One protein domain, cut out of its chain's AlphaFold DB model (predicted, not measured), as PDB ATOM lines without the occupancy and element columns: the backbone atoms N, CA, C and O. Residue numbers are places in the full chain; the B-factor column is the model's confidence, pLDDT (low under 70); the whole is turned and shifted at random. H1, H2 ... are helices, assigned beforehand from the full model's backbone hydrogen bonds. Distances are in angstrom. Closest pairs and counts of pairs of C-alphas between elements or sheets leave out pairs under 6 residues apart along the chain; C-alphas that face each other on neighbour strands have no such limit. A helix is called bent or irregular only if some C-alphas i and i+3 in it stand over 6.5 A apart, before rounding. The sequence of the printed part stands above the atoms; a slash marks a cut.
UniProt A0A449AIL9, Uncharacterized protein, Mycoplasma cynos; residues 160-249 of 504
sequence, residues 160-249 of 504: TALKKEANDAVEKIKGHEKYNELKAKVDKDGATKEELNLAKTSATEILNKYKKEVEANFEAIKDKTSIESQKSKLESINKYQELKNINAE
ATOM      1  N   THR A 160      45.626  12.694 -18.926       88.81
ATOM      2  CA  THR A 160      46.612  12.650 -17.832       88.81
ATOM      3  C   THR A 160      46.044  13.192 -16.518       88.81
ATOM      4  O   THR A 160      46.238  12.590 -15.459       88.81
ATOM      5  N   ALA A 161      45.273  14.286 -16.572       90.44
ATOM      6  CA  ALA A 161      44.617  14.856 -15.395       90.44
ATOM      7  C   ALA A 161      43.560  13.908 -14.803       90.44
ATOM      8  O   ALA A 161      43.559  13.655 -13.598       90.44
ATOM      9  N   LEU A 162      42.710  13.315 -15.650       91.31
ATOM     10  CA  LEU A 162      41.664  12.390 -15.207       91.31
ATOM     11  C   LEU A 162      42.255  11.091 -14.645       91.31
ATOM     12  O   LEU A 162      41.773  10.587 -13.631       91.31
ATOM     13  N   LYS A 163      43.327  10.573 -15.257       94.06
ATOM     14  CA  LYS A 163      44.052   9.396 -14.764       94.06
ATOM     15  C   LYS A 163      44.649   9.662 -13.383       94.06
ATOM     16  O   LYS A 163      44.526   8.811 -12.503       94.06
ATOM     17  N   LYS A 164      45.207  10.856 -13.151       94.50
ATOM     18  CA  LYS A 164      45.679  11.280 -11.824       94.50
ATOM     19  C   LYS A 164      44.536  11.358 -10.806       94.50
ATOM     20  O   LYS A 164      44.653  10.775  -9.736       94.50
ATOM     21  N   GLU A 165      43.421  12.006 -11.142       94.69
ATOM     22  CA  GLU A 165      42.264  12.117 -10.240       94.69
ATOM     23  C   GLU A 165      41.640  10.758  -9.891       94.69
ATOM     24  O   GLU A 165      41.278  10.517  -8.737       94.69
ATOM     25  N   ALA A 166      41.507   9.864 -10.877       94.56
ATOM     26  CA  ALA A 166      41.015   8.508 -10.666       94.56
ATOM     27  C   ALA A 166      41.974   7.712  -9.774       94.56
ATOM     28  O   ALA A 166      41.532   7.046  -8.838       94.56
ATOM     29  N   ASN A 167      43.283   7.835 -10.006       95.94
ATOM     30  CA  ASN A 167      44.294   7.191  -9.180       95.94
ATOM     31  C   ASN A 167      44.277   7.710  -7.733       95.94
ATOM     32  O   ASN A 167      44.271   6.911  -6.800       95.94
ATOM     33  N   ASP A 168      44.186   9.028  -7.536       96.38
ATOM     34  CA  ASP A 168      44.095   9.650  -6.210       96.38
ATOM     35  C   ASP A 168      42.834   9.193  -5.453       96.38
ATOM     36  O   ASP A 168      42.871   8.991  -4.238       96.38
ATOM     37  N   ALA A 169      41.706   9.003  -6.150       96.19
ATOM     38  CA  ALA A 169      40.483   8.456  -5.562       96.19
ATOM     39  C   ALA A 169      40.630   6.971  -5.184       96.19
ATOM     40  O   ALA A 169      40.232   6.579  -4.087       96.19
ATOM     41  N   VAL A 170      41.231   6.154  -6.055       97.06
ATOM     42  CA  VAL A 170      41.468   4.725  -5.799       97.06
ATOM     43  C   VAL A 170      42.469   4.515  -4.656       97.06
ATOM     44  O   VAL A 170      42.250   3.661  -3.801       97.06
ATOM     45  N   GLU A 171      43.523   5.325  -4.549       97.56
ATOM     46  CA  GLU A 171      44.475   5.234  -3.432       97.56
ATOM     47  C   GLU A 171      43.827   5.534  -2.070       97.56
ATOM     48  O   GLU A 171      44.206   4.940  -1.057       97.56
ATOM     49  N   LYS A 172      42.789   6.381  -2.017       97.56
ATOM     50  CA  LYS A 172      42.047   6.637  -0.769       97.56
ATOM     51  C   LYS A 172      41.302   5.410  -0.248       97.56
ATOM     52  O   LYS A 172      41.059   5.341   0.955       97.56
ATOM     53  N   ILE A 173      40.968   4.438  -1.098       97.50
ATOM     54  CA  ILE A 173      40.307   3.187  -0.686       97.50
ATOM     55  C   ILE A 173      41.278   2.016  -0.496       97.50
ATOM     56  O   ILE A 173      40.852   0.863  -0.409       97.50
ATOM     57  N   LYS A 174      42.587   2.278  -0.417       96.12
ATOM     58  CA  LYS A 174      43.585   1.239  -0.154       96.12
ATOM     59  C   LYS A 174      43.246   0.454   1.117       96.12
ATOM     60  O   LYS A 174      42.993   1.035   2.172       96.12
ATOM     61  N   GLY A 175      43.239  -0.874   0.991       91.75
ATOM     62  CA  GLY A 175      42.800  -1.808   2.035       91.75
ATOM     63  C   GLY A 175      41.347  -2.291   1.900       91.75
ATOM     64  O   GLY A 175      40.954  -3.200   2.629       91.75
ATOM     65  N   HIS A 176      40.562  -1.731   0.975       95.25
ATOM     66  CA  HIS A 176      39.245  -2.250   0.593       95.25
ATOM     67  C   HIS A 176      39.370  -3.395  -0.431       95.25
ATOM     68  O   HIS A 176      40.278  -3.386  -1.262       95.25
ATOM     69  N   GLU A 177      38.438  -4.354  -0.434       94.94
ATOM     70  CA  GLU A 177      38.461  -5.529  -1.332       94.94
ATOM     71  C   GLU A 177      38.503  -5.158  -2.828       94.94
ATOM     72  O   GLU A 177      39.236  -5.764  -3.607       94.94
ATOM     73  N   LYS A 178      37.796  -4.090  -3.218       95.44
ATOM     74  CA  LYS A 178      37.757  -3.572  -4.599       95.44
ATOM     75  C   LYS A 178      38.978  -2.736  -5.003       95.44
ATOM     76  O   LYS A 178      39.051  -2.302  -6.150       95.44
ATOM     77  N   TYR A 179      39.932  -2.488  -4.100       96.62
ATOM     78  CA  TYR A 179      41.099  -1.645  -4.395       96.62
ATOM     79  C   TYR A 179      41.903  -2.184  -5.584       96.62
ATOM     80  O   TYR A 179      42.114  -1.457  -6.548       96.62
ATOM     81  N   ASN A 180      42.294  -3.462  -5.550       96.31
ATOM     82  CA  ASN A 180      43.141  -4.056  -6.592       96.31
ATOM     83  C   ASN A 180      42.450  -4.060  -7.966       96.31
ATOM     84  O   ASN A 180      43.090  -3.786  -8.978       96.31
ATOM     85  N   GLU A 181      41.142  -4.329  -7.997       96.25
ATOM     86  CA  GLU A 181      40.342  -4.320  -9.225       96.25
ATOM     87  C   GLU A 181      40.298  -2.920  -9.856       96.25
ATOM     88  O   GLU A 181      40.566  -2.752 -11.046       96.25
ATOM     89  N   LEU A 182      39.989  -1.897  -9.053       96.19
ATOM     90  CA  LEU A 182      39.902  -0.515  -9.524       96.19
ATOM     91  C   LEU A 182      41.281   0.046  -9.885       96.19
ATOM     92  O   LEU A 182      41.409   0.781 -10.863       96.19
ATOM     93  N   LYS A 183      42.323  -0.349  -9.148       96.88
ATOM     94  CA  LYS A 183      43.706   0.049  -9.410       96.88
ATOM     95  C   LYS A 183      44.200  -0.485 -10.753       96.88
ATOM     96  O   LYS A 183      44.722   0.287 -11.549       96.88
ATOM     97  N   ALA A 184      43.929  -1.754 -11.058       94.62
ATOM     98  CA  ALA A 184      44.263  -2.346 -12.354       94.62
ATOM     99  C   ALA A 184      43.567  -1.635 -13.530       94.62
ATOM    100  O   ALA A 184      44.181  -1.435 -14.576       94.62
ATOM    101  N   LYS A 185      42.306  -1.206 -13.356       92.75
ATOM    102  CA  LYS A 185      41.560  -0.440 -14.374       92.75
ATOM    103  C   LYS A 185      42.186   0.928 -14.655       92.75
ATOM    104  O   LYS A 185      42.239   1.340 -15.808       92.75
ATOM    105  N   VAL A 186      42.665   1.615 -13.617       93.19
ATOM    106  CA  VAL A 186      43.310   2.931 -13.754       93.19
ATOM    107  C   VAL A 186      44.723   2.812 -14.332       93.19
ATOM    108  O   VAL A 186      45.122   3.641 -15.149       93.19
ATOM    109  N   ASP A 187      45.473   1.779 -13.945       92.81
ATOM    110  CA  ASP A 187      46.866   1.598 -14.370       92.81
ATOM    111  C   ASP A 187      46.998   1.068 -15.806       92.81
ATOM    112  O   ASP A 187      48.039   1.283 -16.423       92.81
ATOM    113  N   LYS A 188      45.943   0.460 -16.364       91.94
ATOM    114  CA  LYS A 188      45.894  -0.061 -17.739       91.94
ATOM    115  C   LYS A 188      46.381   0.971 -18.768       91.94
ATOM    116  O   LYS A 188      45.917   2.119 -18.811       91.94
ATOM    117  N   ASP A 189      47.297   0.537 -19.630       86.19
ATOM    118  CA  ASP A 189      47.736   1.317 -20.785       86.19
ATOM    119  C   ASP A 189      46.577   1.461 -21.779       86.19
ATOM    120  O   ASP A 189      45.922   0.483 -22.141       86.19
ATOM    121  N   GLY A 190      46.286   2.699 -22.185       85.88
ATOM    122  CA  GLY A 190      45.132   3.009 -23.035       85.88
ATOM    123  C   GLY A 190      43.772   2.977 -22.322       85.88
ATOM    124  O   GLY A 190      42.761   2.765 -22.987       85.88
ATOM    125  N   ALA A 191      43.725   3.161 -20.995       88.62
ATOM    126  CA  ALA A 191      42.465   3.314 -20.260       88.62
ATOM    127  C   ALA A 191      41.587   4.431 -20.858       88.62
ATOM    128  O   ALA A 191      42.044   5.555 -21.079       88.62
ATOM    129  N   THR A 192      40.317   4.111 -21.097       90.81
ATOM    130  CA  THR A 192      39.319   5.031 -21.658       90.81
ATOM    131  C   THR A 192      38.833   6.046 -20.619       90.81
ATOM    132  O   THR A 192      38.905   5.824 -19.405       90.81
ATOM    133  N   LYS A 193      38.284   7.172 -21.086       90.62
ATOM    134  CA  LYS A 193      37.686   8.212 -20.234       90.62
ATOM    135  C   LYS A 193      36.557   7.652 -19.362       90.62
ATOM    136  O   LYS A 193      36.437   8.013 -18.190       90.62
ATOM    137  N   GLU A 194      35.754   6.749 -19.917       88.50
ATOM    138  CA  GLU A 194      34.662   6.057 -19.233       88.50
ATOM    139  C   GLU A 194      35.186   5.138 -18.123       88.50
ATOM    140  O   GLU A 194      34.676   5.194 -17.002       88.50
ATOM    141  N   GLU A 195      36.229   4.341 -18.391       89.94
ATOM    142  CA  GLU A 195      36.865   3.468 -17.390       89.94
ATOM    143  C   GLU A 195      37.435   4.282 -16.214       89.94
ATOM    144  O   GLU A 195      37.215   3.927 -15.052       89.94
ATOM    145  N   LEU A 196      38.117   5.400 -16.496       90.50
ATOM    146  CA  LEU A 196      38.698   6.272 -15.468       90.50
ATOM    147  C   LEU A 196      37.623   6.961 -14.613       90.50
ATOM    148  O   LEU A 196      37.727   6.978 -13.383       90.50
ATOM    149  N   ASN A 197      36.563   7.485 -15.238       91.50
ATOM    150  CA  ASN A 197      35.436   8.086 -14.520       91.50
ATOM    151  C   ASN A 197      34.692   7.060 -13.663       91.50
ATOM    152  O   ASN A 197      34.350   7.349 -12.514       91.50
ATOM    153  N   LEU A 198      34.468   5.850 -14.183       92.81
ATOM    154  CA  LEU A 198      33.828   4.776 -13.429       92.81
ATOM    155  C   LEU A 198      34.661   4.388 -12.204       92.81
ATOM    156  O   LEU A 198      34.102   4.239 -11.116       92.81
ATOM    157  N   ALA A 199      35.983   4.259 -12.354       91.50
ATOM    158  CA  ALA A 199      36.875   3.929 -11.247       91.50
ATOM    159  C   ALA A 199      36.888   5.024 -10.169       91.50
ATOM    160  O   ALA A 199      36.735   4.721  -8.984       91.50
ATOM    161  N   LYS A 200      36.985   6.297 -10.581       94.56
ATOM    162  CA  LYS A 200      36.916   7.463  -9.688       94.56
ATOM    163  C   LYS A 200      35.604   7.503  -8.900       94.56
ATOM    164  O   LYS A 200      35.628   7.640  -7.674       94.56
ATOM    165  N   THR A 201      34.470   7.374  -9.590       94.12
ATOM    166  CA  THR A 201      33.133   7.401  -8.977       94.12
ATOM    167  C   THR A 201      32.950   6.227  -8.025       94.12
ATOM    168  O   THR A 201      32.620   6.444  -6.863       94.12
ATOM    169  N   SER A 202      33.287   5.006  -8.454       94.81
ATOM    170  CA  SER A 202      33.167   3.801  -7.622       94.81
ATOM    171  C   SER A 202      34.011   3.898  -6.347       94.81
ATOM    172  O   SER A 202      33.527   3.593  -5.260       94.81
ATOM    173  N   ALA A 203      35.265   4.356  -6.450       95.62
ATOM    174  CA  ALA A 203      36.130   4.531  -5.283       95.62
ATOM    175  C   ALA A 203      35.585   5.593  -4.314       95.62
ATOM    176  O   ALA A 203      35.589   5.395  -3.097       95.62
ATOM    177  N   THR A 204      35.061   6.696  -4.850       93.62
ATOM    178  CA  THR A 204      34.449   7.767  -4.052       93.62
ATOM    179  C   THR A 204      33.185   7.285  -3.335       93.62
ATOM    180  O   THR A 204      33.005   7.565  -2.151       93.62
ATOM    181  N   GLU A 205      32.325   6.523  -4.014       94.75
ATOM    182  CA  GLU A 205      31.107   5.940  -3.440       94.75
ATOM    183  C   GLU A 205      31.418   4.948  -2.317       94.75
ATOM    184  O   GLU A 205      30.814   5.036  -1.248       94.75
ATOM    185  N   ILE A 206      32.395   4.056  -2.519       95.00
ATOM    186  CA  ILE A 206      32.854   3.102  -1.499       95.00
ATOM    187  C   ILE A 206      33.324   3.843  -0.244       95.00
ATOM    188  O   ILE A 206      32.890   3.525   0.865       95.00
ATOM    189  N   LEU A 207      34.181   4.857  -0.413       94.88
ATOM    190  CA  LEU A 207      34.704   5.631   0.709       94.88
ATOM    191  C   LEU A 207      33.587   6.367   1.458       94.88
ATOM    192  O   LEU A 207      33.535   6.314   2.684       94.88
ATOM    193  N   ASN A 208      32.688   7.030   0.729       94.06
ATOM    194  CA  ASN A 208      31.576   7.772   1.322       94.06
ATOM    195  C   ASN A 208      30.591   6.845   2.040       94.06
ATOM    196  O   ASN A 208      30.096   7.201   3.109       94.06
ATOM    197  N   LYS A 209      30.316   5.660   1.483       93.94
ATOM    198  CA  LYS A 209      29.479   4.645   2.130       93.94
ATOM    199  C   LYS A 209      30.097   4.204   3.455       93.94
ATOM    200  O   LYS A 209      29.430   4.280   4.481       93.94
ATOM    201  N   TYR A 210      31.376   3.833   3.449       94.44
ATOM    202  CA  TYR A 210      32.054   3.405   4.671       94.44
ATOM    203  C   TYR A 210      32.169   4.535   5.702       94.44
ATOM    204  O   TYR A 210      31.966   4.314   6.891       94.44
ATOM    205  N   LYS A 211      32.411   5.778   5.260       94.31
ATOM    206  CA  LYS A 211      32.412   6.948   6.146       94.31
ATOM    207  C   LYS A 211      31.066   7.120   6.856       94.31
ATOM    208  O   LYS A 211      31.062   7.264   8.073       94.31
ATOM    209  N   LYS A 212      29.948   7.017   6.129       94.00
ATOM    210  CA  LYS A 212      28.595   7.070   6.714       94.00
ATOM    211  C   LYS A 212      28.343   5.940   7.713       94.00
ATOM    212  O   LYS A 212      27.713   6.165   8.740       94.00
ATOM    213  N   GLU A 213      28.827   4.730   7.432       93.81
ATOM    214  CA  GLU A 213      28.719   3.596   8.362       93.81
ATOM    215  C   GLU A 213      29.500   3.853   9.658       93.81
ATOM    216  O   GLU A 213      28.976   3.638  10.752       93.81
ATOM    217  N   VAL A 214      30.725   4.379   9.557       94.50
ATOM    218  CA  VAL A 214      31.519   4.769  10.731       94.50
ATOM    219  C   VAL A 214      30.844   5.917  11.488       94.50
ATOM    220  O   VAL A 214      30.727   5.848  12.706       94.50
ATOM    221  N   GLU A 215      30.329   6.940  10.808       94.25
ATOM    222  CA  GLU A 215      29.571   8.029  11.442       94.25
ATOM    223  C   GLU A 215      28.360   7.495  12.225       94.25
ATOM    224  O   GLU A 215      28.198   7.819  13.403       94.25
ATOM    225  N   ALA A 216      27.577   6.589  11.630       94.44
ATOM    226  CA  ALA A 216      26.455   5.939  12.306       94.44
ATOM    227  C   ALA A 216      26.899   5.129  13.540       94.44
ATOM    228  O   ALA A 216      26.232   5.162  14.578       94.44
ATOM    229  N   ASN A 217      28.043   4.438  13.471       94.94
ATOM    230  CA  ASN A 217      28.616   3.727  14.617       94.94
ATOM    231  C   ASN A 217      28.936   4.682  15.780       94.94
ATOM    232  O   ASN A 217      28.618   4.383  16.931       94.94
ATOM    233  N   PHE A 218      29.521   5.848  15.492       94.62
ATOM    234  CA  PHE A 218      29.792   6.885  16.494       94.62
ATOM    235  C   PHE A 218      28.505   7.482  17.076       94.62
ATOM    236  O   PHE A 218      28.439   7.802  18.268       94.62
ATOM    237  N   GLU A 219      27.469   7.650  16.255       93.38
ATOM    238  CA  GLU A 219      26.166   8.137  16.700       93.38
ATOM    239  C   GLU A 219      25.440   7.144  17.615       93.38
ATOM    240  O   GLU A 219      24.804   7.582  18.576       93.38
ATOM    241  N   ALA A 220      25.605   5.839  17.400       93.62
ATOM    242  CA  ALA A 220      24.963   4.802  18.207       93.62
ATOM    243  C   ALA A 220      25.517   4.679  19.643       93.62
ATOM    244  O   ALA A 220      24.772   4.323  20.555       93.62
ATOM    245  N   ILE A 221      26.799   4.997  19.865       94.19
ATOM    246  CA  ILE A 221      27.450   4.904  21.189       94.19
ATOM    247  C   ILE A 221      26.829   5.902  22.171       94.19
ATOM    248  O   ILE A 221      26.677   7.079  21.842       94.19
ATOM    249  N   LYS A 222      26.504   5.483  23.397       91.81
ATOM    250  CA  LYS A 222      25.835   6.360  24.370       91.81
ATOM    251  C   LYS A 222      26.812   7.276  25.115       91.81
ATOM    252  O   LYS A 222      26.514   8.456  25.302       91.81
ATOM    253  N   ASP A 223      27.963   6.760  25.533       90.94
ATOM    254  CA  ASP A 223      29.020   7.492  26.236       90.94
ATOM    255  C   ASP A 223      29.818   8.361  25.256       90.94
ATOM    256  O   ASP A 223      30.926   8.031  24.828       90.94
ATOM    257  N   LYS A 224      29.235   9.507  24.888       92.50
ATOM    258  CA  LYS A 224      29.862  10.462  23.965       92.50
ATOM    259  C   LYS A 224      31.190  11.004  24.489       92.50
ATOM    260  O   LYS A 224      32.078  11.277  23.687       92.50
ATOM    261  N   THR A 225      31.340  11.115  25.808       91.31
ATOM    262  CA  THR A 225      32.569  11.592  26.449       91.31
ATOM    263  C   THR A 225      33.745  10.646  26.220       91.31
ATOM    264  O   THR A 225      34.859  11.096  25.970       91.31
ATOM    265  N   SER A 226      33.505   9.333  26.218       90.31
ATOM    266  CA  SER A 226      34.561   8.333  26.011       90.31
ATOM    267  C   SER A 226      35.125   8.281  24.585       90.31
ATOM    268  O   SER A 226      36.218   7.749  24.389       90.31
ATOM    269  N   ILE A 227      34.412   8.846  23.603       94.00
ATOM    270  CA  ILE A 227      34.775   8.824  22.173       94.00
ATOM    271  C   ILE A 227      35.038  10.213  21.581       94.00
ATOM    272  O   ILE A 227      35.224  10.338  20.370       94.00
ATOM    273  N   GLU A 228      35.027  11.270  22.396       91.81
ATOM    274  CA  GLU A 228      35.109  12.657  21.922       91.81
ATOM    275  C   GLU A 228      36.380  12.906  21.096       91.81
ATOM    276  O   GLU A 228      36.314  13.438  19.988       91.81
ATOM    277  N   SER A 229      37.529  12.413  21.573       91.56
ATOM    278  CA  SER A 229      38.801  12.553  20.855       91.56
ATOM    279  C   SER A 229      38.796  11.849  19.494       91.56
ATOM    280  O   SER A 229      39.340  12.365  18.519       91.56
ATOM    281  N   GLN A 230      38.151  10.682  19.401       94.75
ATOM    282  CA  GLN A 230      38.033   9.911  18.169       94.75
ATOM    283  C   GLN A 230      37.053  10.567  17.198       94.75
ATOM    284  O   GLN A 230      37.294  10.566  15.991       94.75
ATOM    285  N   LYS A 231      35.981  11.173  17.718       92.50
ATOM    286  CA  LYS A 231      34.992  11.892  16.918       92.50
ATOM    287  C   LYS A 231      35.622  13.099  16.220       92.50
ATOM    288  O   LYS A 231      35.430  13.261  15.021       92.50
ATOM    289  N   SER A 232      36.449  13.872  16.922       91.31
ATOM    290  CA  SER A 232      37.179  14.992  16.311       91.31
ATOM    291  C   SER A 232      38.157  14.532  15.222       91.31
ATOM    292  O   SER A 232      38.315  15.206  14.208       91.31
ATOM    293  N   LYS A 233      38.796  13.360  15.381       93.88
ATOM    294  CA  LYS A 233      39.644  12.780  14.321       93.88
ATOM    295  C   LYS A 233      38.819  12.414  13.081       93.88
ATOM    296  O   LYS A 233      39.263  12.707  11.972       93.88
ATOM    297  N   LEU A 234      37.637  11.812  13.259       93.00
ATOM    298  CA  LEU A 234      36.769  11.325  12.176       93.00
ATOM    299  C   LEU A 234      36.441  12.402  11.129       93.00
ATOM    300  O   LEU A 234      36.447  12.108   9.933       93.00
ATOM    301  N   GLU A 235      36.222  13.649  11.555       89.56
ATOM    302  CA  GLU A 235      35.882  14.772  10.666       89.56
ATOM    303  C   GLU A 235      36.960  15.032   9.600       89.56
ATOM    304  O   GLU A 235      36.644  15.378   8.459       89.56
ATOM    305  N   SER A 236      38.227  14.793   9.946       91.81
ATOM    306  CA  SER A 236      39.387  15.035   9.079       91.81
ATOM    307  C   SER A 236      39.777  13.850   8.185       91.81
ATOM    308  O   SER A 236      40.574  14.014   7.258       91.81
ATOM    309  N   ILE A 237      39.221  12.658   8.429       94.50
ATOM    310  CA  ILE A 237      39.633  11.435   7.734       94.50
ATOM    311  C   ILE A 237      39.074  11.398   6.306       94.50
ATOM    312  O   ILE A 237      37.876  11.589   6.062       94.50
ATOM    313  N   ASN A 238      39.959  11.077   5.359       93.94
ATOM    314  CA  ASN A 238      39.637  10.926   3.939       93.94
ATOM    315  C   ASN A 238      40.197   9.641   3.302       93.94
ATOM    316  O   ASN A 238      40.152   9.506   2.078       93.94
ATOM    317  N   LYS A 239      40.708   8.703   4.114       96.44
ATOM    318  CA  LYS A 239      41.199   7.396   3.655       96.44
ATOM    319  C   LYS A 239      40.490   6.251   4.362       96.44
ATOM    320  O   LYS A 239      40.252   6.293   5.567       96.44
ATOM    321  N   TYR A 240      40.241   5.180   3.622       95.00
ATOM    322  CA  TYR A 240      39.566   3.981   4.102       95.00
ATOM    323  C   TYR A 240      40.300   3.318   5.274       95.00
ATOM    324  O   TYR A 240      39.687   3.000   6.288       95.00
ATOM    325  N   GLN A 241      41.624   3.162   5.184       94.31
ATOM    326  CA  GLN A 241      42.400   2.544   6.262       94.31
ATOM    327  C   GLN A 241      42.361   3.366   7.561       94.31
ATOM    328  O   GLN A 241      42.323   2.800   8.649       94.31
ATOM    329  N   GLU A 242      42.333   4.694   7.456       95.06
ATOM    330  CA  GLU A 242      42.200   5.587   8.610       95.06
ATOM    331  C   GLU A 242      40.796   5.473   9.231       95.06
ATOM    332  O   GLU A 242      40.685   5.372  10.453       95.06
ATOM    333  N   LEU A 243      39.737   5.370   8.410       95.12
ATOM    334  CA  LEU A 243      38.370   5.081   8.877       95.12
ATOM    335  C   LEU A 243      38.292   3.724   9.593       95.12
ATOM    336  O   LEU A 243      37.669   3.593  10.644       95.12
ATOM    337  N   LYS A 244      38.972   2.708   9.064       94.56
ATOM    338  CA  LYS A 244      39.021   1.382   9.685       94.56
ATOM    339  C   LYS A 244      39.743   1.414  11.028       94.56
ATOM    340  O   LYS A 244      39.296   0.786  11.988       94.56
ATOM    341  N   ASN A 245      40.840   2.164  11.112       94.31
ATOM    342  CA  ASN A 245      41.597   2.329  12.347       94.31
ATOM    343  C   ASN A 245      40.767   3.059  13.411       94.31
ATOM    344  O   ASN A 245      40.703   2.589  14.544       94.31
ATOM    345  N   ILE A 246      40.070   4.146  13.054       95.12
ATOM    346  CA  ILE A 246      39.236   4.865  14.024       95.12
ATOM    347  C   ILE A 246      38.045   4.014  14.492       95.12
ATOM    348  O   ILE A 246      37.713   4.015  15.676       95.12
ATOM    349  N   ASN A 247      37.459   3.205  13.599       94.31
ATOM    350  CA  ASN A 247      36.402   2.258  13.961       94.31
ATOM    351  C   ASN A 247      36.920   1.129  14.882       94.31
ATOM    352  O   ASN A 247      36.176   0.606  15.714       94.31
ATOM    353  N   ALA A 248      38.201   0.764  14.772       95.06
ATOM    354  CA  ALA A 248      38.861  -0.163  15.691       95.06
ATOM    355  C   ALA A 248      39.138   0.471  17.068       95.06
ATOM    356  O   ALA A 248      38.995  -0.211  18.082       95.06
ATOM    357  N   GLU A 249      39.489   1.764  17.123       95.69
ATOM    358  CA  GLU A 249      39.734   2.494  18.381       95.69
ATOM    359  C   GLU A 249      38.488   2.525  19.288       95.69
ATOM    360  O   GLU A 249      38.617   2.420  20.507       95.69
TER     361      GLU A 249
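AT A GLANCE: This is residues 160 to 249 of the 504 residues of an uncharacterized protein of Mycoplasma cynos (UniProt A0A449AIL9). A long helix, H3, runs most of the length of a rod, and two short helical hairpins, H1 with H2 and H4 with H5, follow one another along its side. Residues 220 to 226 stick out at one end. The 90 printed residues hold five named helices, H1 to H5 in order, and no named strand: all helix. The whole is loose, with a radius of gyration of the C-alphas of 15.4 A and spans of 52 by 22 by 16 A.

HOW THE PARTS SIT: H1, residues 160 to 172, and H2, residues 179 to 187, form a hairpin at a shallow tilt of 11 degrees; their closest C-alphas, Val 170 and Lys 183, are 6.3 A apart. The hub is H3, residues 193 to 220, which touches H1 at C-alphas 200 and 166, 4.3 A apart. With residues 195 to 203 alone it touches H2, closest at C-alphas 199 and 182, 5.6 A. H4, residues 224 to 236, only just touches H3, with 3 pairs of C-alphas within 8 A, closest Phe 218 and Lys 231 at 7.2 A; residues 215 to 218 alone of H3 take part. H5, residues 240 to 249, touches H3, residues 207 to 217 alone, closest at C-alphas 207 and 240, 6.2 A. H3, H4 and H5 are an up and down bundle, each running against the one before. H1 and H4 are apart. Every O i to N i+4 pair is within hydrogen-bond range in H1, H2, H3 and H5, but 5 of 9 in H4.

IN THESE COORDINATES: H1 begins at C-alpha 160 (46.612, 12.650, -17.832) and spans 18.7 A; H3 spans 40.6 A. H4, 18.3 A, is irregular: C-alphas 226 and 229 are 7.9 A apart. H5 ends at C-alpha 249 (39.734, 2.494, 18.381).

THE WHOLE: The C-alphas of Gly 190 and Asp 223 are farthest apart, 52.0 A. The printed part has no cut and no long link, and no printed residue is under 70 in pLDDT.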